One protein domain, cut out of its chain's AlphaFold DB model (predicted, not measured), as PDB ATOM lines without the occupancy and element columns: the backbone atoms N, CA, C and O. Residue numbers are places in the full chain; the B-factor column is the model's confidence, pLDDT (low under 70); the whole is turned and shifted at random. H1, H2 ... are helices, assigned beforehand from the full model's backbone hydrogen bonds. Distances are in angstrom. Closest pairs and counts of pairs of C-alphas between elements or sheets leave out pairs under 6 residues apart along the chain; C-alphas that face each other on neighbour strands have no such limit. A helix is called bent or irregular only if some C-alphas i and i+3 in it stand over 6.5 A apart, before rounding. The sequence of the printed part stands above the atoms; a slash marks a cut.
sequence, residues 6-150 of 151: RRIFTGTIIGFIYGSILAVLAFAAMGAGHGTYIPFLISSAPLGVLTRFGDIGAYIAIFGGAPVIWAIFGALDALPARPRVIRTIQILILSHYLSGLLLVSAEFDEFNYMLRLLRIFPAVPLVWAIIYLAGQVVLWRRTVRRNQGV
ATOM      1  N   ARG A   6     278.364 304.851 339.631       93.56
ATOM      2  CA  ARG A   6     277.620 303.762 338.978       93.56
ATOM      3  C   ARG A   6     276.596 303.098 339.896       93.56
ATOM      4  O   ARG A   6     275.491 302.795 339.451       93.56
ATOM      5  N   ARG A   7     276.928 302.885 341.173       94.00
ATOM      6  CA  ARG A   7     276.012 302.273 342.149       94.00
ATOM      7  C   ARG A   7     274.850 303.201 342.466       94.00
ATOM      8  O   ARG A   7     273.718 302.733 342.500       94.00
ATOM      9  N   ILE A   8     275.132 304.492 342.653       95.94
ATOM     10  CA  ILE A   8     274.099 305.509 342.893       95.94
ATOM     11  C   ILE A   8     273.157 305.570 341.703       95.94
ATOM     12  O   ILE A   8     271.959 305.394 341.880       95.94
ATOM     13  N   PHE A   9     273.705 305.706 340.495       96.75
ATOM     14  CA  PHE A   9     272.920 305.721 339.265       96.75
ATOM     15  C   PHE A   9     272.045 304.470 339.118       96.75
ATOM     16  O   PHE A   9     270.847 304.578 338.882       96.75
ATOM     17  N   THR A  10     272.611 303.281 339.345       96.94
ATOM     18  CA  THR A  10     271.856 302.019 339.291       96.94
ATOM     19  C   THR A  10     270.723 301.997 340.319       96.94
ATOM     20  O   THR A  10     269.600 301.626 339.986       96.94
ATOM     21  N   GLY A  11     270.989 302.433 341.556       97.25
ATOM     22  CA  GLY A  11     269.972 302.561 342.600       97.25
ATOM     23  C   GLY A  11     268.848 303.515 342.199       97.25
ATOM     24  O   GLY A  11     267.678 303.154 342.319       97.25
ATOM     25  N   THR A  12     269.195 304.683 341.654       98.19
ATOM     26  CA  THR A  12     268.241 305.667 341.125       98.19
ATOM     27  C   THR A  12     267.353 305.059 340.043       98.19
ATOM     28  O   THR A  12     266.136 305.191 340.122       98.19
ATOM     29  N   ILE A  13     267.934 304.361 339.062       98.44
ATOM     30  CA  ILE A  13     267.183 303.743 337.958       98.44
ATOM     31  C   ILE A  13     266.248 302.642 338.466       98.44
ATOM     32  O   ILE A  13     265.078 302.620 338.091       98.44
ATOM     33  N   ILE A  14     266.720 301.763 339.356       98.25
ATOM     34  CA  ILE A  14     265.874 300.716 339.954       98.25
ATOM     35  C   ILE A  14     264.703 301.347 340.714       98.25
ATOM     36  O   ILE A  14     263.559 300.927 340.546       98.25
ATOM     37  N   GLY A  15     264.982 302.375 341.521       98.31
ATOM     38  CA  GLY A  15     263.961 303.118 342.251       98.31
ATOM     39  C   GLY A  15     262.950 303.795 341.325       98.31
ATOM     40  O   GLY A  15     261.748 303.690 341.549       98.31
ATOM     41  N   PHE A  16     263.421 304.420 340.247       98.44
ATOM     42  CA  PHE A  16     262.578 305.072 339.246       98.44
ATOM     43  C   PHE A  16     261.653 304.082 338.530       98.44
ATOM     44  O   PHE A  16     260.456 304.341 338.400       98.44
ATOM     45  N   ILE A  17     262.184 302.932 338.096       98.38
ATOM     46  CA  ILE A  17     261.400 301.870 337.444       98.38
ATOM     47  C   ILE A  17     260.336 301.348 338.410       98.38
ATOM     48  O   ILE A  17     259.165 301.251 338.050       98.38
ATOM     49  N   TYR A  18     260.720 301.069 339.655       98.44
ATOM     50  CA  TYR A  18     259.789 300.613 340.679       98.44
ATOM     51  C   TYR A  18     258.682 301.648 340.962       98.44
ATOM     52  O   TYR A  18     257.499 301.304 340.971       98.44
ATOM     53  N   GLY A  19     259.038 302.926 341.116       98.06
ATOM     54  CA  GLY A  19     258.069 304.010 341.288       98.06
ATOM     55  C   GLY A  19     257.155 304.198 340.073       98.06
ATOM     56  O   GLY A  19     255.972 304.478 340.241       98.06
ATOM     57  N   SER A  20     257.668 303.974 338.860       97.69
ATOM     58  CA  SER A  20     256.879 303.983 337.618       97.69
ATOM     59  C   SER A  20     255.861 302.848 337.573       97.69
ATOM     60  O   SER A  20     254.709 303.082 337.218       97.69
ATOM     61  N   ILE A  21     256.237 301.641 338.004       97.44
ATOM     62  CA  ILE A  21     255.299 300.515 338.131       97.44
ATOM     63  C   ILE A  21     254.176 300.875 339.113       97.44
ATOM     64  O   ILE A  21     253.001 300.682 338.802       97.44
ATOM     65  N   LEU A  22     254.519 301.450 340.270       97.25
ATOM     66  CA  LEU A  22     253.521 301.912 341.236       97.25
ATOM     67  C   LEU A  22     252.605 302.995 340.660       97.25
ATOM     68  O   LEU A  22     251.406 302.950 340.924       97.25
ATOM     69  N   ALA A  23     253.143 303.939 339.885       95.12
ATOM     70  CA  ALA A  23     252.358 304.991 339.244       95.12
ATOM     71  C   ALA A  23     251.379 304.424 338.209       95.12
ATOM     72  O   ALA A  23     250.207 304.788 338.224       95.12
ATOM     73  N   VAL A  24     251.817 303.482 337.368       94.81
ATOM     74  CA  VAL A  24     250.948 302.812 336.384       94.81
ATOM     75  C   VAL A  24     249.828 302.037 337.076       94.81
ATOM     76  O   VAL A  24     248.671 302.144 336.680       94.81
ATOM     77  N   LEU A  25     250.141 301.291 338.139       94.25
ATOM     78  CA  LEU A  25     249.130 300.558 338.905       94.25
ATOM     79  C   LEU A  25     248.168 301.496 339.643       94.25
ATOM     80  O   LEU A  25     246.973 301.218 339.701       94.25
ATOM     81  N   ALA A  26     248.668 302.612 340.174       93.00
ATOM     82  CA  ALA A  26     247.836 303.632 340.797       93.00
ATOM     83  C   ALA A  26     246.911 304.310 339.777       93.00
ATOM     84  O   ALA A  26     245.729 304.489 340.054       93.00
ATOM     85  N   PHE A  27     247.411 304.611 338.577       91.12
ATOM     86  CA  PHE A  27     246.606 305.130 337.473       91.12
ATOM     87  C   PHE A  27     245.542 304.117 337.025       91.12
ATOM     88  O   PHE A  27     244.385 304.477 336.829       91.12
ATOM     89  N   ALA A  28     245.888 302.830 336.944       90.19
ATOM     90  CA  ALA A  28     244.917 301.775 336.664       90.19
ATOM     91  C   ALA A  28     243.837 301.673 337.761       90.19
ATOM     92  O   ALA A  28     242.667 301.473 337.444       90.19
ATOM     93  N   ALA A  29     244.203 301.857 339.035       88.94
ATOM     94  CA  ALA A  29     243.259 301.884 340.156       88.94
ATOM     95  C   ALA A  29     242.368 303.141 340.172       88.94
ATOM     96  O   ALA A  29     241.244 303.082 340.667       88.94
ATOM     97  N   MET A  30     242.849 304.255 339.617       86.38
ATOM     98  CA  MET A  30     242.083 305.485 339.391       86.38
ATOM     99  C   MET A  30     241.048 305.326 338.261       86.38
ATOM    100  O   MET A  30     240.053 306.050 338.225       86.38
ATOM    101  N   GLY A  31     241.238 304.355 337.361       77.50
ATOM    102  CA  GLY A  31     240.323 304.076 336.254       77.50
ATOM    103  C   GLY A  31     240.113 305.281 335.326       77.50
ATOM    104  O   GLY A  31     240.850 306.264 335.368       77.50
ATOM    105  N   ALA A  32     239.070 305.239 334.495       64.81
ATOM    106  CA  ALA A  32     238.672 306.358 333.629       64.81
ATOM    107  C   ALA A  32     237.969 307.499 334.410       64.81
ATOM    108  O   ALA A  32     236.938 308.006 333.980       64.81
ATOM    109  N   GLY A  33     238.490 307.867 335.589       63.62
ATOM    110  CA  GLY A  33     237.910 308.886 336.475       63.62
ATOM    111  C   GLY A  33     236.795 308.378 337.397       63.62
ATOM    112  O   GLY A  33     236.031 309.174 337.934       63.62
ATOM    113  N   HIS A  34     236.655 307.059 337.555       64.12
ATOM    114  CA  HIS A  34     235.690 306.407 338.462       64.12
ATOM    115  C   HIS A  34     236.387 305.450 339.438       64.12
ATOM    116  O   HIS A  34     235.776 304.521 339.948       64.12
ATOM    117  N   GLY A  35     237.696 305.573 339.606       75.50
ATOM    118  CA  GLY A  35     238.475 304.768 340.533       75.50
ATOM    119  C   GLY A  35     238.816 305.564 341.783       75.50
ATOM    120  O   GLY A  35     238.051 306.419 342.208       75.50
ATOM    121  N   THR A  36     239.964 305.272 342.381       87.50
ATOM    122  CA  THR A  36     240.420 305.954 343.594       87.50
ATOM    123  C   THR A  36     241.823 306.518 343.451       87.50
ATOM    124  O   THR A  36     242.701 305.903 342.839       87.50
ATOM    125  N   TYR A  37     242.048 307.667 344.080       89.12
ATOM    126  CA  TYR A  37     243.344 308.341 344.118       89.12
ATOM    127  C   TYR A  37     244.238 307.866 345.271       89.12
ATOM    128  O   TYR A  37     245.415 308.220 345.321       89.12
ATOM    129  N   ILE A  38     243.741 307.033 346.189       92.44
ATOM    130  CA  ILE A  38     244.503 306.613 347.377       92.44
ATOM    131  C   ILE A  38     245.847 305.933 347.031       92.44
ATOM    132  O   ILE A  38     246.864 306.331 347.609       92.44
ATOM    133  N   PRO A  39     245.929 304.976 346.078       94.06
ATOM    134  CA  PRO A  39     247.203 304.395 345.650       94.06
ATOM    135  C   PRO A  39     248.208 305.443 345.177       94.06
ATOM    136  O   PRO A  39     249.413 305.345 345.425       94.06
ATOM    137  N   PHE A  40     247.693 306.466 344.500       92.06
ATOM    138  CA  PHE A  40     248.483 307.554 343.969       92.06
ATOM    139  C   PHE A  40     249.015 308.452 345.102       92.06
ATOM    140  O   PHE A  40     250.224 308.696 345.175       92.06
ATOM    141  N   LEU A  41     248.150 308.872 346.028       92.75
ATOM    142  CA  LEU A  41     248.516 309.704 347.180       92.75
ATOM    143  C   LEU A  41     249.568 309.033 348.071       92.75
ATOM    144  O   LEU A  41     250.527 309.682 348.489       92.75
ATOM    145  N   ILE A  42     249.429 307.727 348.315       95.69
ATOM    146  CA  ILE A  42     250.371 306.965 349.144       95.69
ATOM    147  C   ILE A  42     251.716 306.800 348.428       95.69
ATOM    148  O   ILE A  42     252.759 307.120 348.998       95.69
ATOM    149  N   SER A  43     251.729 306.332 347.176       96.62
ATOM    150  CA  SER A  43     252.986 306.045 346.469       96.62
ATOM    151  C   SER A  43     253.801 307.290 346.120       96.62
ATOM    152  O   SER A  43     255.022 307.182 345.981       96.62
ATOM    153  N   SER A  44     253.150 308.446 345.969       95.81
ATOM    154  CA  SER A  44     253.787 309.716 345.598       95.81
ATOM    155  C   SER A  44     254.121 310.626 346.780       95.81
ATOM    156  O   SER A  44     254.735 311.674 346.576       95.81
ATOM    157  N   ALA A  45     253.732 310.271 348.009       96.19
ATOM    158  CA  ALA A  45     253.937 311.130 349.170       96.19
ATOM    159  C   ALA A  45     255.426 311.510 349.362       96.19
ATOM    160  O   ALA A  45     256.305 310.657 349.213       96.19
ATOM    161  N   PRO A  46     255.746 312.768 349.723       95.25
ATOM    162  CA  PRO A  46     254.831 313.884 349.985       95.25
ATOM    163  C   PRO A  46     254.367 314.649 348.732       95.25
ATOM    164  O   PRO A  46     253.523 315.533 348.851       95.25
ATOM    165  N   LEU A  47     254.889 314.340 347.539       93.81
ATOM    166  CA  LEU A  47     254.619 315.107 346.313       93.81
ATOM    167  C   LEU A  47     253.149 315.077 345.875       93.81
ATOM    168  O   LEU A  47     252.740 315.944 345.110       93.81
ATOM    169  N   GLY A  48     252.335 314.163 346.409       87.94
ATOM    170  CA  GLY A  48     250.880 314.170 346.231       87.94
ATOM    171  C   GLY A  48     250.209 315.503 346.598       87.94
ATOM    172  O   GLY A  48     249.195 315.851 345.997       87.94
ATOM    173  N   VAL A  49     250.800 316.305 347.496       91.31
ATOM    174  CA  VAL A  49     250.289 317.648 347.843       91.31
ATOM    175  C   VAL A  49     250.280 318.612 346.650       91.31
ATOM    176  O   VAL A  49     249.495 319.557 346.630       91.31
ATOM    177  N   LEU A  50     251.114 318.366 345.631       90.81
ATOM    178  CA  LEU A  50     251.199 319.218 344.443       90.81
ATOM    179  C   LEU A  50     249.896 319.233 343.632       90.81
ATOM    180  O   LEU A  50     249.637 320.209 342.936       90.81
ATOM    181  N   THR A  51     249.030 318.229 343.800       87.81
ATOM    182  CA  THR A  51     247.665 318.222 343.238       87.81
ATOM    183  C   THR A  51     246.831 319.437 343.653       87.81
ATOM    184  O   THR A  51     245.901 319.813 342.948       87.81
ATOM    185  N   ARG A  52     247.184 320.102 344.762       87.81
ATOM    186  CA  ARG A  52     246.504 321.308 345.257       87.81
ATOM    187  C   ARG A  52     246.954 322.603 344.570       87.81
ATOM    188  O   ARG A  52     246.370 323.649 344.829       87.81
ATOM    189  N   PHE A  53     247.970 322.555 343.707       90.19
ATOM    190  CA  PHE A  53     248.585 323.730 343.073       90.19
ATOM    191  C   PHE A  53     248.269 323.825 341.567       90.19
ATOM    192  O   PHE A  53     249.115 324.224 340.767       90.19
ATOM    193  N   GLY A  54     247.042 323.460 341.181       89.69
ATOM    194  CA  GLY A  54     246.555 323.505 339.799       89.69
ATOM    195  C   GLY A  54     247.033 322.340 338.926       89.69
ATOM    196  O   GLY A  54     247.716 321.425 339.391       89.69
ATOM    197  N   ASP A  55     246.681 322.388 337.638       90.62
ATOM    198  CA  ASP A  55     246.836 321.259 336.708       90.62
ATOM    199  C   ASP A  55     248.286 320.788 336.569       90.62
ATOM    200  O   ASP A  55     248.564 319.592 336.608       90.62
ATOM    201  N   ILE A  56     249.239 321.719 336.468       90.12
ATOM    202  CA  ILE A  56     250.668 321.384 336.360       90.12
ATOM    203  C   ILE A  56     251.138 320.629 337.609       90.12
ATOM    204  O   ILE A  56     251.831 319.617 337.500       90.12
ATOM    205  N   GLY A  57     250.738 321.094 338.796       88.69
ATOM    206  CA  GLY A  57     251.055 320.427 340.056       88.69
ATOM    207  C   GLY A  57     250.436 319.033 340.135       88.69
ATOM    208  O   GLY A  57     251.111 318.081 340.538       88.69
ATOM    209  N   ALA A  58     249.195 318.884 339.665       86.12
ATOM    210  CA  ALA A  58     248.529 317.592 339.560       86.12
ATOM    211  C   ALA A  58     249.258 316.641 338.601       86.12
ATOM    212  O   ALA A  58     249.505 315.496 338.971       86.12
ATOM    213  N   TYR A  59     249.692 317.099 337.425       87.50
ATOM    214  CA  TYR A  59     250.450 316.268 336.484       87.50
ATOM    215  C   TYR A  59     251.798 315.812 337.047       87.50
ATOM    216  O   TYR A  59     252.150 314.635 336.926       87.50
ATOM    217  N   ILE A  60     252.539 316.716 337.698       88.94
ATOM    218  CA  ILE A  60     253.818 316.383 338.342       88.94
ATOM    219  C   ILE A  60     253.602 315.357 339.447       88.94
ATOM    220  O   ILE A  60     254.358 314.389 339.531       88.94
ATOM    221  N   ALA A  61     252.574 315.544 340.276       87.56
ATOM    222  CA  ALA A  61     252.219 314.567 341.286       87.56
ATOM    223  C   ALA A  61     251.918 313.221 340.610       87.56
ATOM    224  O   ALA A  61     252.634 312.253 340.870       87.56
ATOM    225  N   ILE A  62     250.907 313.177 339.735       85.19
ATOM    226  CA  ILE A  62     250.323 311.956 339.158       85.19
ATOM    227  C   ILE A  62     251.367 311.111 338.431       85.19
ATOM    228  O   ILE A  62     251.507 309.917 338.698       85.19
ATOM    229  N   PHE A  63     252.135 311.739 337.543       86.81
ATOM    230  CA  PHE A  63     253.061 311.022 336.671       86.81
ATOM    231  C   PHE A  63     254.493 310.992 337.205       86.81
ATOM    232  O   PHE A  63     255.217 310.032 336.957       86.81
ATOM    233  N   GLY A  64     254.915 312.024 337.937       91.25
ATOM    234  CA  GLY A  64     256.294 312.167 338.408       91.25
ATOM    235  C   GLY A  64     256.501 311.803 339.874       91.25
ATOM    236  O   GLY A  64     257.603 311.409 340.249       91.25
ATOM    237  N   GLY A  65     255.462 311.883 340.706       94.94
ATOM    238  CA  GLY A  65     255.589 311.805 342.159       94.94
ATOM    239  C   GLY A  65     256.203 310.495 342.644       94.94
ATOM    240  O   GLY A  65     257.270 310.499 343.257       94.94
ATOM    241  N   ALA A  66     255.567 309.362 342.334       96.56
ATOM    242  CA  ALA A  66     256.097 308.058 342.730       96.56
ATOM    243  C   ALA A  66     257.459 307.745 342.065       96.56
ATOM    244  O   ALA A  66     258.397 307.426 342.798       96.56
ATOM    245  N   PRO A  67     257.652 307.886 340.737       97.94
ATOM    246  CA  PRO A  67     258.959 307.646 340.119       97.94
ATOM    247  C   PRO A  67     260.098 308.440 340.764       97.94
ATOM    248  O   PRO A  67     261.141 307.865 341.074       97.94
ATOM    249  N   VAL A  68     259.896 309.733 341.030       97.50
ATOM    250  CA  VAL A  68     260.921 310.603 341.627       97.50
ATOM    251  C   VAL A  68     261.214 310.211 343.075       97.50
ATOM    252  O   VAL A  68     262.380 310.055 343.437       97.50
ATOM    253  N   ILE A  69     260.187 310.002 343.905       97.62
ATOM    254  CA  ILE A  69     260.380 309.634 345.318       97.62
ATOM    255  C   ILE A  69     261.121 308.303 345.449       97.62
ATOM    256  O   ILE A  69     262.083 308.190 346.215       97.62
ATOM    257  N   TRP A  70     260.732 307.301 344.665       98.25
ATOM    258  CA  TRP A  70     261.376 305.993 344.727       98.25
ATOM    259  C   TRP A  70     262.772 305.996 344.100       98.25
ATOM    260  O   TRP A  70     263.653 305.298 344.605       98.25
ATOM    261  N   ALA A  71     263.032 306.838 343.093       98.25
ATOM    262  CA  ALA A  71     264.383 307.092 342.593       98.25
ATOM    263  C   ALA A  71     265.295 307.688 343.679       98.25
ATOM    264  O   ALA A  71     266.431 307.239 343.835       98.25
ATOM    265  N   ILE A  72     264.794 308.640 344.477       97.62
ATOM    266  CA  ILE A  72     265.532 309.216 345.612       97.62
ATOM    267  C   ILE A  72     265.842 308.135 346.652       97.62
ATOM    268  O   ILE A  72     266.993 308.013 347.078       97.62
ATOM    269  N   PHE A  73     264.863 307.307 347.034       97.44
ATOM    270  CA  PHE A  73     265.115 306.195 347.958       97.44
ATOM    271  C   PHE A  73     266.143 305.203 347.406       97.44
ATOM    272  O   PHE A  73     267.035 304.786 348.145       97.44
ATOM    273  N   GLY A  74     266.072 304.871 346.117       97.19
ATOM    274  CA  GLY A  74     267.051 304.011 345.454       97.19
ATOM    275  C   GLY A  74     268.463 304.606 345.443       97.19
ATOM    276  O   GLY A  74     269.433 303.903 345.735       97.19
ATOM    277  N   ALA A  75     268.588 305.908 345.181       97.12
ATOM    278  CA  ALA A  75     269.859 306.629 345.216       97.12
ATOM    279  C   ALA A  75     270.466 306.643 346.629       97.12
ATOM    280  O   ALA A  75     271.650 306.352 346.810       97.12
ATOM    281  N   LEU A  76     269.648 306.943 347.643       95.25
ATOM    282  CA  LEU A  76     270.072 306.965 349.043       95.25
ATOM    283  C   LEU A  76     270.442 305.568 349.544       95.25
ATOM    284  O   LEU A  76     271.452 305.407 350.233       95.25
ATOM    285  N   ASP A  77     269.684 304.541 349.158       93.81
ATOM    286  CA  ASP A  77     270.047 303.157 349.442       93.81
ATOM    287  C   ASP A  77     271.333 302.756 348.703       93.81
ATOM    288  O   ASP A  77     272.047 301.883 349.158       93.81
ATOM    289  N   ALA A  78     271.769 303.406 347.633       94.06
ATOM    290  CA  ALA A  78     273.072 303.093 347.039       94.06
ATOM    291  C   ALA A  78     274.275 303.749 347.755       94.06
ATOM    292  O   ALA A  78     275.422 303.364 347.499       94.06
ATOM    293  N   LEU A  79     274.042 304.708 348.661       93.75
ATOM    294  CA  LEU A  79     275.106 305.395 349.396       93.75
ATOM    295  C   LEU A  79     275.815 304.478 350.411       93.75
ATOM    296  O   LEU A  79     275.237 303.491 350.880       93.75
ATOM    297  N   PRO A  80     277.065 304.801 350.803       90.12
ATOM    298  CA  PRO A  80     277.794 304.026 351.796       90.12
ATOM    299  C   PRO A  80     277.086 304.083 353.151       90.12
ATOM    300  O   PRO A  80     276.587 305.137 353.554       90.12
ATOM    301  N   ALA A  81     277.093 302.966 353.881       90.19
ATOM    302  CA  ALA A  81     276.497 302.883 355.208       90.19
ATOM    303  C   ALA A  81     277.237 303.815 356.181       90.19
ATOM    304  O   ALA A  81     278.360 303.550 356.602       90.19
ATOM    305  N   ARG A  82     276.608 304.947 356.501       92.25
ATOM    306  CA  ARG A  82     277.068 305.917 357.500       92.25
ATOM    307  C   ARG A  82     275.902 306.227 358.436       92.25
ATOM    308  O   ARG A  82     274.785 306.359 357.929       92.25
ATOM    309  N   PRO A  83     276.130 306.455 359.744       93.12
ATOM    310  CA  PRO A  83     275.045 306.720 360.693       93.12
ATOM    311  C   PRO A  83     274.114 307.853 360.245       93.12
ATOM    312  O   PRO A  83     272.895 307.723 360.302       93.12
ATOM    313  N   ARG A  84     274.687 308.947 359.716       94.06
ATOM    314  CA  ARG A  84     273.916 310.092 359.204       94.06
ATOM    315  C   ARG A  84     273.030 309.716 358.013       94.06
ATOM    316  O   ARG A  84     271.865 310.074 358.013       94.06
ATOM    317  N   VAL A  85     273.555 308.961 357.044       93.19
ATOM    318  CA  VAL A  85     272.800 308.523 355.853       93.19
ATOM    319  C   VAL A  85     271.660 307.589 356.251       93.19
ATOM    320  O   VAL A  85     270.533 307.774 355.804       93.19
ATOM    321  N   ILE A  86     271.933 306.622 357.131       94.81
ATOM    322  CA  ILE A  86     270.922 305.688 357.650       94.81
ATOM    323  C   ILE A  86     269.801 306.463 358.350       94.81
ATOM    324  O   ILE A  86     268.629 306.233 358.064       94.81
ATOM    325  N   ARG A  87     270.154 307.433 359.204       95.81
ATOM    326  CA  ARG A  87     269.182 308.297 359.885       95.81
ATOM    327  C   ARG A  87     268.356 309.121 358.898       95.81
ATOM    328  O   ARG A  87     267.144 309.205 359.060       95.81
ATOM    329  N   THR A  88     268.982 309.697 357.870       96.00
ATOM    330  CA  THR A  88     268.273 310.432 356.813       96.00
ATOM    331  C   THR A  88     267.268 309.539 356.091       96.00
ATOM    332  O   THR A  88     266.124 309.945 355.930       96.00
ATOM    333  N   ILE A  89     267.653 308.313 355.715       95.75
ATOM    334  CA  ILE A  89     266.737 307.353 355.080       95.75
ATOM    335  C   ILE A  89     265.548 307.058 356.003       95.75
ATOM    336  O   ILE A  89     264.408 307.150 355.563       95.75
ATOM    337  N   GLN A  90     265.791 306.768 357.285       96.81
ATOM    338  CA  GLN A  90     264.723 306.500 358.258       96.81
ATOM    339  C   GLN A  90     263.759 307.679 358.402       96.81
ATOM    340  O   GLN A  90     262.549 307.478 358.349       96.81
ATOM    341  N   ILE A  91     264.284 308.900 358.547       97.25
ATOM    342  CA  ILE A  91     263.463 310.113 358.631       97.25
ATOM    343  C   ILE A  91     262.616 310.255 357.367       97.25
ATOM    344  O   ILE A  91     261.418 310.472 357.475       97.25
ATOM    345  N   LEU A  92     263.199 310.079 356.179       96.62
ATOM    346  CA  LEU A  92     262.461 310.201 354.922       96.62
ATOM    347  C   LEU A  92     261.374 309.131 354.762       96.62
ATOM    348  O   LEU A  92     260.297 309.453 354.269       96.62
ATOM    349  N   ILE A  93     261.612 307.892 355.202       97.06
ATOM    350  CA  ILE A  93     260.585 306.837 355.197       97.06
ATOM    351  C   ILE A  93     259.434 307.202 356.138       97.06
ATOM    352  O   ILE A  93     258.269 307.119 355.753       97.06
ATOM    353  N   LEU A  94     259.746 307.635 357.362       97.81
ATOM    354  CA  LEU A  94     258.726 308.037 358.331       97.81
ATOM    355  C   LEU A  94     257.941 309.259 357.842       97.81
ATOM    356  O   LEU A  94     256.717 309.276 357.954       97.81
ATOM    357  N   SER A  95     258.618 310.239 357.242       97.38
ATOM    358  CA  SER A  95     257.975 311.388 356.607       97.38
ATOM    359  C   SER A  95     257.083 310.963 355.443       97.38
ATOM    360  O   SER A  95     255.969 311.457 355.339       97.38
ATOM    361  N   HIS A  96     257.516 310.016 354.603       97.56
ATOM    362  CA  HIS A  96     256.690 309.464 353.525       97.56
ATOM    363  C   HIS A  96     255.394 308.842 354.072       97.56
ATOM    364  O   HIS A  96     254.319 309.132 353.550       97.56
ATOM    365  N   TYR A  97     255.466 308.068 355.162       97.50
ATOM    366  CA  TYR A  97     254.276 307.499 355.807       97.50
ATOM    367  C   TYR A  97     253.371 308.554 356.421       97.50
ATOM    368  O   TYR A  97     252.163 308.515 356.204       97.50
ATOM    369  N   LEU A  98     253.944 309.502 357.165       97.75
ATOM    370  CA  LEU A  98     253.175 310.575 357.783       97.75
ATOM    371  C   LEU A  98     252.467 311.416 356.715       97.75
ATOM    372  O   LEU A  98     251.273 311.671 356.829       97.75
ATOM    373  N   SER A  99     253.171 311.797 355.651       96.50
ATOM    374  CA  SER A  99     252.584 312.544 354.539       96.50
ATOM    375  C   SER A  99     251.522 311.739 353.797       96.50
ATOM    376  O   SER A  99     250.464 312.287 353.508       96.50
ATOM    377  N   GLY A 100     251.754 310.450 353.529       95.56
ATOM    378  CA  GLY A 100     250.750 309.579 352.917       95.56
ATOM    379  C   GLY A 100     249.489 309.475 353.776       95.56
ATOM    380  O   GLY A 100     248.384 309.639 353.267       95.56
ATOM    381  N   LEU A 101     249.647 309.294 355.090       95.12
ATOM    382  CA  LEU A 101     248.532 309.250 356.033       95.12
ATOM    383  C   LEU A 101     247.757 310.572 356.069       95.12
ATOM    384  O   LEU A 101     246.530 310.548 356.044       95.12
ATOM    385  N   LEU A 102     248.449 311.713 356.104       95.25
ATOM    386  CA  LEU A 102     247.814 313.033 356.094       95.25
ATOM    387  C   LEU A 102     247.052 313.288 354.788       95.25
ATOM    388  O   LEU A 102     245.922 313.766 354.838       95.25
ATOM    389  N   LEU A 103     247.635 312.930 353.639       93.12
ATOM    390  CA  LEU A 103     246.980 313.060 352.334       93.12
ATOM    391  C   LEU A 103     245.722 312.189 352.252       93.12
ATOM    392  O   LEU A 103     244.679 312.677 351.842       93.12
ATOM    393  N   VAL A 104     245.793 310.931 352.694       92.50
ATOM    394  CA  VAL A 104     244.628 310.033 352.725       92.50
ATOM    395  C   VAL A 104     243.561 310.524 353.702       92.50
ATOM    396  O   VAL A 104     242.379 310.500 353.383       92.50
ATOM    397  N   SER A 105     243.964 311.004 354.880       91.62
ATOM    398  CA  SER A 105     243.025 311.506 355.895       91.62
ATOM    399  C   SER A 105     242.306 312.776 355.441       91.62
ATOM    400  O   SER A 105     241.174 313.015 355.855       91.62
ATOM    401  N   ALA A 106     242.943 313.583 354.589       89.56
ATOM    402  CA  ALA A 106     242.333 314.763 353.986       89.56
ATOM    403  C   ALA A 106     241.312 314.426 352.883       89.56
ATOM    404  O   ALA A 106     240.539 315.300 352.508       89.56
ATOM    405  N   GLU A 107     241.295 313.184 352.391       87.38
ATOM    406  CA  GLU A 107     240.440 312.703 351.298       87.38
ATOM    407  C   GLU A 107     239.552 311.542 351.796       87.38
ATOM    408  O   GLU A 107     239.593 310.415 351.300       87.38
ATOM    409  N   PHE A 108     238.760 311.782 352.847       81.69
ATOM    410  CA  PHE A 108     237.996 310.723 353.524       81.69
ATOM    411  C   PHE A 108     236.988 310.002 352.605       81.69
ATOM    412  O   PHE A 108     236.791 308.787 352.717       81.69
ATOM    413  N   ASP A 109     236.384 310.719 351.657       86.44
ATOM    414  CA  ASP A 109     235.461 310.132 350.682       86.44
ATOM    415  C   ASP A 109     236.170 309.170 349.717       86.44
ATOM    416  O   ASP A 109     235.643 308.090 349.424       86.44
ATOM    417  N   GLU A 110     237.402 309.492 349.312       87.19
ATOM    418  CA  GLU A 110     238.261 308.617 348.504       87.19
ATOM    419  C   GLU A 110     238.613 307.326 349.242       87.19
ATOM    420  O   GLU A 110     238.621 306.243 348.651       87.19
ATOM    421  N   PHE A 111     238.846 307.406 350.553       85.75
ATOM    422  CA  PHE A 111     239.091 306.221 351.368       85.75
ATOM    423  C   PHE A 111     237.873 305.284 351.389       85.75
ATOM    424  O   PHE A 111     238.000 304.081 351.141       85.75
ATOM    425  N   ASN A 112     236.667 305.822 351.598       86.50
ATOM    426  CA  ASN A 112     235.432 305.031 351.531       86.50
ATOM    427  C   ASN A 112     235.182 304.459 350.128       86.50
ATOM    428  O   ASN A 112     234.620 303.367 349.978       86.50
ATOM    429  N   TYR A 113     235.596 305.181 349.088       87.44
ATOM    430  CA  TYR A 113     235.515 304.704 347.714       87.44
ATOM    431  C   TYR A 113     236.476 303.540 347.446       87.44
ATOM    432  O   TYR A 113     236.049 302.505 346.928       87.44
ATOM    433  N   MET A 114     237.728 303.634 347.901       87.50
ATOM    434  CA  MET A 114     238.688 302.525 347.867       87.50
ATOM    435  C   MET A 114     238.116 301.270 348.544       87.50
ATOM    436  O   MET A 114     238.210 300.174 347.989       87.50
ATOM    437  N   LEU A 115     237.476 301.406 349.713       89.06
ATOM    438  CA  LEU A 115     236.850 300.268 350.399       89.06
ATOM    439  C   LEU A 115     235.735 299.615 349.568       89.06
ATOM    440  O   LEU A 115     235.559 298.397 349.632       89.06
ATOM    441  N   ARG A 116     234.995 300.395 348.770       87.06
ATOM    442  CA  ARG A 116     234.018 299.859 347.809       87.06
ATOM    443  C   ARG A 116     234.703 299.158 346.637       87.06
ATOM    444  O   ARG A 116     234.310 298.040 346.307       87.06
ATOM    445  N   LEU A 117     235.746 299.751 346.055       86.88
ATOM    446  CA  LEU A 117     236.511 299.130 344.966       86.88
ATOM    447  C   LEU A 117     237.128 297.794 345.384       86.88
ATOM    448  O   LEU A 117     237.056 296.832 344.627       86.88
ATOM    449  N   LEU A 118     237.640 297.690 346.610       89.25
ATOM    450  CA  LEU A 118     238.152 296.432 347.159       89.25
ATOM    451  C   LEU A 118     237.085 295.329 347.272       89.25
ATOM    452  O   LEU A 118     237.435 294.156 347.340       89.25
ATOM    453  N   ARG A 119     235.791 295.666 347.285       87.88
ATOM    454  CA  ARG A 119     234.707 294.667 347.287       87.88
ATOM    455  C   ARG A 119     234.297 294.237 345.881       87.88
ATOM    456  O   ARG A 119     233.890 293.096 345.703       87.88
ATOM    457  N   ILE A 120     234.375 295.145 344.909       86.38
ATOM    458  CA  ILE A 120     233.841 294.936 343.555       86.38
ATOM    459  C   ILE A 120     234.939 294.465 342.597       86.38
ATOM    460  O   ILE A 120     234.741 293.530 341.829       86.38
ATOM    461  N   PHE A 121     236.109 295.102 342.650       85.06
ATOM    462  CA  PHE A 121     237.229 294.838 341.751       85.06
ATOM    463  C   PHE A 121     238.579 294.937 342.491       85.06
ATOM    464  O   PHE A 121     239.372 295.855 342.258       85.06
ATOM    465  N   PRO A 122     238.872 293.990 343.403       88.56
ATOM    466  CA  PRO A 122     240.028 294.082 344.297       88.56
ATOM    467  C   PRO A 122     241.383 293.915 343.610       88.56
ATOM    468  O   PRO A 122     242.400 294.283 344.192       88.56
ATOM    469  N   ALA A 123     241.426 293.335 342.409       91.44
ATOM    470  CA  ALA A 123     242.666 292.856 341.806       91.44
ATOM    471  C   ALA A 123     243.738 293.953 341.692       91.44
ATOM    472  O   ALA A 123     244.852 293.773 342.179       91.44
ATOM    473  N   VAL A 124     243.404 295.106 341.102       90.94
ATOM    474  CA  VAL A 124     244.384 296.179 340.864       90.94
ATOM    475  C   VAL A 124     244.852 296.836 342.174       90.94
ATOM    476  O   VAL A 124     246.066 296.886 342.384       90.94
ATOM    477  N   PRO A 125     243.963 297.265 343.100       91.75
ATOM    478  CA  PRO A 125     244.396 297.796 344.393       91.75
ATOM    479  C   PRO A 125     245.226 296.805 345.221       91.75
ATOM    480  O   PRO A 125     246.190 297.214 345.867       91.75
ATOM    481  N   LEU A 126     244.900 295.507 345.191       94.00
ATOM    482  CA  LEU A 126     245.667 294.489 345.917       94.00
ATOM    483  C   LEU A 126     247.053 294.272 345.311       94.00
ATOM    484  O   LEU A 126     248.034 294.229 346.052       94.00
ATOM    485  N   VAL A 127     247.158 294.170 343.984       96.25
ATOM    486  CA  VAL A 127     248.456 294.041 343.303       96.25
ATOM    487  C   VAL A 127     249.328 295.264 343.587       96.25
ATOM    488  O   VAL A 127     250.494 295.110 343.955       96.25
ATOM    489  N   TRP A 128     248.755 296.469 343.506       96.38
ATOM    490  CA  TRP A 128     249.438 297.699 343.907       96.38
ATOM    491  C   TRP A 128     249.917 297.633 345.362       96.38
ATOM    492  O   TRP A 128     251.095 297.884 345.621       96.38
ATOM    493  N   ALA A 129     249.046 297.253 346.302       96.31
ATOM    494  CA  ALA A 129     249.374 297.214 347.725       96.31
ATOM    495  C   ALA A 129     250.496 296.212 348.024       96.31
ATOM    496  O   ALA A 129     251.424 296.531 348.766       96.31
ATOM    497  N   ILE A 130     250.455 295.024 347.413       97.88
ATOM    498  CA  ILE A 130     251.500 294.001 347.552       97.88
ATOM    499  C   ILE A 130     252.840 294.537 347.051       97.88
ATOM    500  O   ILE A 130     253.845 294.417 347.754       97.88
ATOM    501  N   ILE A 131     252.858 295.145 345.862       98.12
ATOM    502  CA  ILE A 131     254.087 295.699 345.284       98.12
ATOM    503  C   ILE A 131     254.612 296.823 346.176       98.12
ATOM    504  O   ILE A 131     255.772 296.757 346.577       98.12
ATOM    505  N   TYR A 132     253.754 297.774 346.567       98.19
ATOM    506  CA  TYR A 132     254.101 298.881 347.460       98.19
ATOM    507  C   TYR A 132     254.735 298.375 348.761       98.19
ATOM    508  O   TYR A 132     255.847 298.780 349.112       98.19
ATOM    509  N   LEU A 133     254.067 297.445 349.450       98.12
ATOM    510  CA  LEU A 133     254.542 296.874 350.709       98.12
ATOM    511  C   LEU A 133     255.841 296.083 350.534       98.12
ATOM    512  O   LEU A 133     256.709 296.152 351.405       98.12
ATOM    513  N   ALA A 134     256.026 295.380 349.416       98.12
ATOM    514  CA  ALA A 134     257.279 294.689 349.130       98.12
ATOM    515  C   ALA A 134     258.458 295.674 349.061       98.12
ATOM    516  O   ALA A 134     259.495 295.427 349.688       98.12
ATOM    517  N   GLY A 135     258.296 296.820 348.390       97.12
ATOM    518  CA  GLY A 135     259.316 297.872 348.379       97.12
ATOM    519  C   GLY A 135     259.594 298.436 349.772       97.12
ATOM    520  O   GLY A 135     260.761 298.581 350.143       97.12
ATOM    521  N   GLN A 136     258.550 298.664 350.579       97.12
ATOM    522  CA  GLN A 136     258.710 299.112 351.969       97.12
ATOM    523  C   GLN A 136     259.513 298.104 352.803       97.12
ATOM    524  O   GLN A 136     260.471 298.472 353.485       97.12
ATOM    525  N   VAL A 137     259.180 296.816 352.707       97.81
ATOM    526  CA  VAL A 137     259.885 295.741 353.418       97.81
ATOM    527  C   VAL A 137     261.349 295.664 352.991       97.81
ATOM    528  O   VAL A 137     262.231 295.541 353.846       97.81
ATOM    529  N   VAL A 138     261.639 295.747 351.689       97.00
ATOM    530  CA  VAL A 138     263.018 295.738 351.177       97.00
ATOM    531  C   VAL A 138     263.803 296.933 351.716       97.00
ATOM    532  O   VAL A 138     264.910 296.746 352.231       97.00
ATOM    533  N   LEU A 139     263.227 298.135 351.657       95.62
ATOM    534  CA  LEU A 139     263.872 299.365 352.107       95.62
ATOM    535  C   LEU A 139     264.179 299.327 353.614       95.62
ATOM    536  O   LEU A 139     265.312 299.602 354.028       95.62
ATOM    537  N   TRP A 140     263.226 298.883 354.440       96.56
ATOM    538  CA  TRP A 140     263.437 298.710 355.881       96.56
ATOM    539  C   TRP A 140     264.486 297.650 356.194       96.56
ATOM    540  O   TRP A 140     265.409 297.911 356.970       96.56
ATOM    541  N   ARG A 141     264.404 296.467 355.570       96.38
ATOM    542  CA  ARG A 141     265.377 295.384 355.796       96.38
ATOM    543  C   ARG A 141     266.797 295.831 355.465       96.38
ATOM    544  O   ARG A 141     267.718 295.530 356.226       96.38
ATOM    545  N   ARG A 142     266.989 296.557 354.361       94.44
ATOM    546  CA  ARG A 142     268.303 297.101 353.984       94.44
ATOM    547  C   ARG A 142     268.788 298.140 354.988       94.44
ATOM    548  O   ARG A 142     269.930 298.050 355.437       94.44
ATOM    549  N   THR A 143     267.919 299.056 355.404       93.44
ATOM    550  CA  THR A 143     268.232 300.083 356.411       93.44
ATOM    551  C   THR A 143     268.644 299.468 357.754       93.44
ATOM    552  O   THR A 143     269.661 299.857 358.328       93.44
ATOM    553  N   VAL A 144     267.915 298.455 358.237       93.69
ATOM    554  CA  VAL A 144     268.214 297.759 359.501       93.69
ATOM    555  C   VAL A 144     269.543 297.007 359.428       93.69
ATOM    556  O   VAL A 144     270.375 297.161 360.322       93.69
ATOM    557  N   ARG A 145     269.786 296.246 358.351       92.62
ATOM    558  CA  ARG A 145     271.055 295.519 358.156       92.62
ATOM    559  C   ARG A 145     272.255 296.464 358.126       92.62
ATOM    560  O   ARG A 145     273.283 296.177 358.728       92.62
ATOM    561  N   ARG A 146     272.110 297.621 357.473       90.12
ATOM    562  CA  ARG A 146     273.145 298.668 357.456       90.12
ATOM    563  C   ARG A 146     273.432 299.215 358.842       90.12
ATOM    564  O   ARG A 146     274.589 299.436 359.165       90.12
ATOM    565  N   ASN A 147     272.398 299.422 359.652       89.50
ATOM    566  CA  ASN A 147     272.562 299.924 361.011       89.50
ATOM    567  C   ASN A 147     273.298 298.924 361.915       89.50
ATOM    568  O   ASN A 147     274.072 299.331 362.771       89.50
ATOM    569  N   GLN A 148     273.082 297.621 361.717       88.19
ATOM    570  CA  GLN A 148     273.785 296.573 362.465       88.19
ATOM    571  C   GLN A 148     275.275 296.495 362.111       88.19
ATOM    572  O   GLN A 148     276.081 296.293 363.005       88.19
ATOM    573  N   GLY A 149     275.642 296.695 360.839       79.38
ATOM    574  CA  GLY A 149     277.040 296.648 360.386       79.38
ATOM    575  C   GLY A 149     277.862 297.921 360.626       79.38
ATOM    576  O   GLY A 149     279.011 297.977 360.205       79.38
ATOM    577  N   VAL A 150     277.268 298.959 361.225       77.38
ATOM    578  CA  VAL A 150     277.936 300.231 361.571       77.38
ATOM    579  C   VAL A 150     278.187 300.350 363.086       77.38
ATOM    580  O   VAL A 150     278.871 301.281 363.508       77.38
TER     581      VAL A 150
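AT A GLANCE: This is residues 6 to 150 of the 151 residues of an uncharacterized protein of Mesorhizobium sp. L103C565B0 (UniProt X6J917). Four long helices or arms, H7, H5, H4b and H1, make an up-and-down bundle, each running against the one before it in the chain, with the short H2 tucked among them towards one end. H6 crosses that end, and H3 and the arm H4a form a small hairpin at one side. The printed part has 145 residues with seven named helices, H1 to H7 in order, and no named strand: all helix. It is compact, with a radius of gyration of the C-alphas of 15.6 A, and spans 47 by 32 by 26 A.

IN THESE COORDINATES: Find C-alpha 123 at (242.666, 292.856, 341.806); from there H7 runs 37.5 A to residue 148. H5, residues 83 to 105, measures 32.7 A; H1 runs 35.6 A from C-alpha 6 at (277.620, 303.762, 338.978) to residue 30. H4, residues 54 to 78, was assigned as one helix by its hydrogen bonds but is bent, with C-alphas 63 and 66 7.4 A apart; its arms are H4a, residues 54 to 63, and H4b, residues 66 to 78. Look for H2 at residues 38 to 44, H3 at 47 to 52 and H6 at 108 to 120.

HOW THE PARTS SIT: H7 touches H5 with residues 143 to 147 alone, closest C-alphas Thr 143 and Ile 86, 6.3 A. H1 touches H4b, closest C-alphas Gly 19 and Pro 67, 3.9 A, at a shallow tilt of 28 degrees, opposite ways. The hub, H2, touches six helices, among them H5, closest C-alphas Ile 42 and Gly 100, 4.6 A. H3 and H4a form a hairpin, closest C-alphas Thr 51 and Ala 58, 3.8 A. H6 and H5 touch only at the corner, only just, with 3 pairs of C-alphas within 8 A, closest Phe 111 and Val 104, 6.9 A. Every O i to N i+4 pair is within hydrogen-bond range in H1, H2, H4a, H4b, H5 and H7; H6 has 8 of 9, H3 0 of 2 but 3 of 3 O i to N i+3.

THE WHOLE: The two C-alphas farthest apart, Ala 32 and Val 150, are 48.6 A apart. The printed part has no cut and no long link; pLDDT is under 70 at residues 32 to 34.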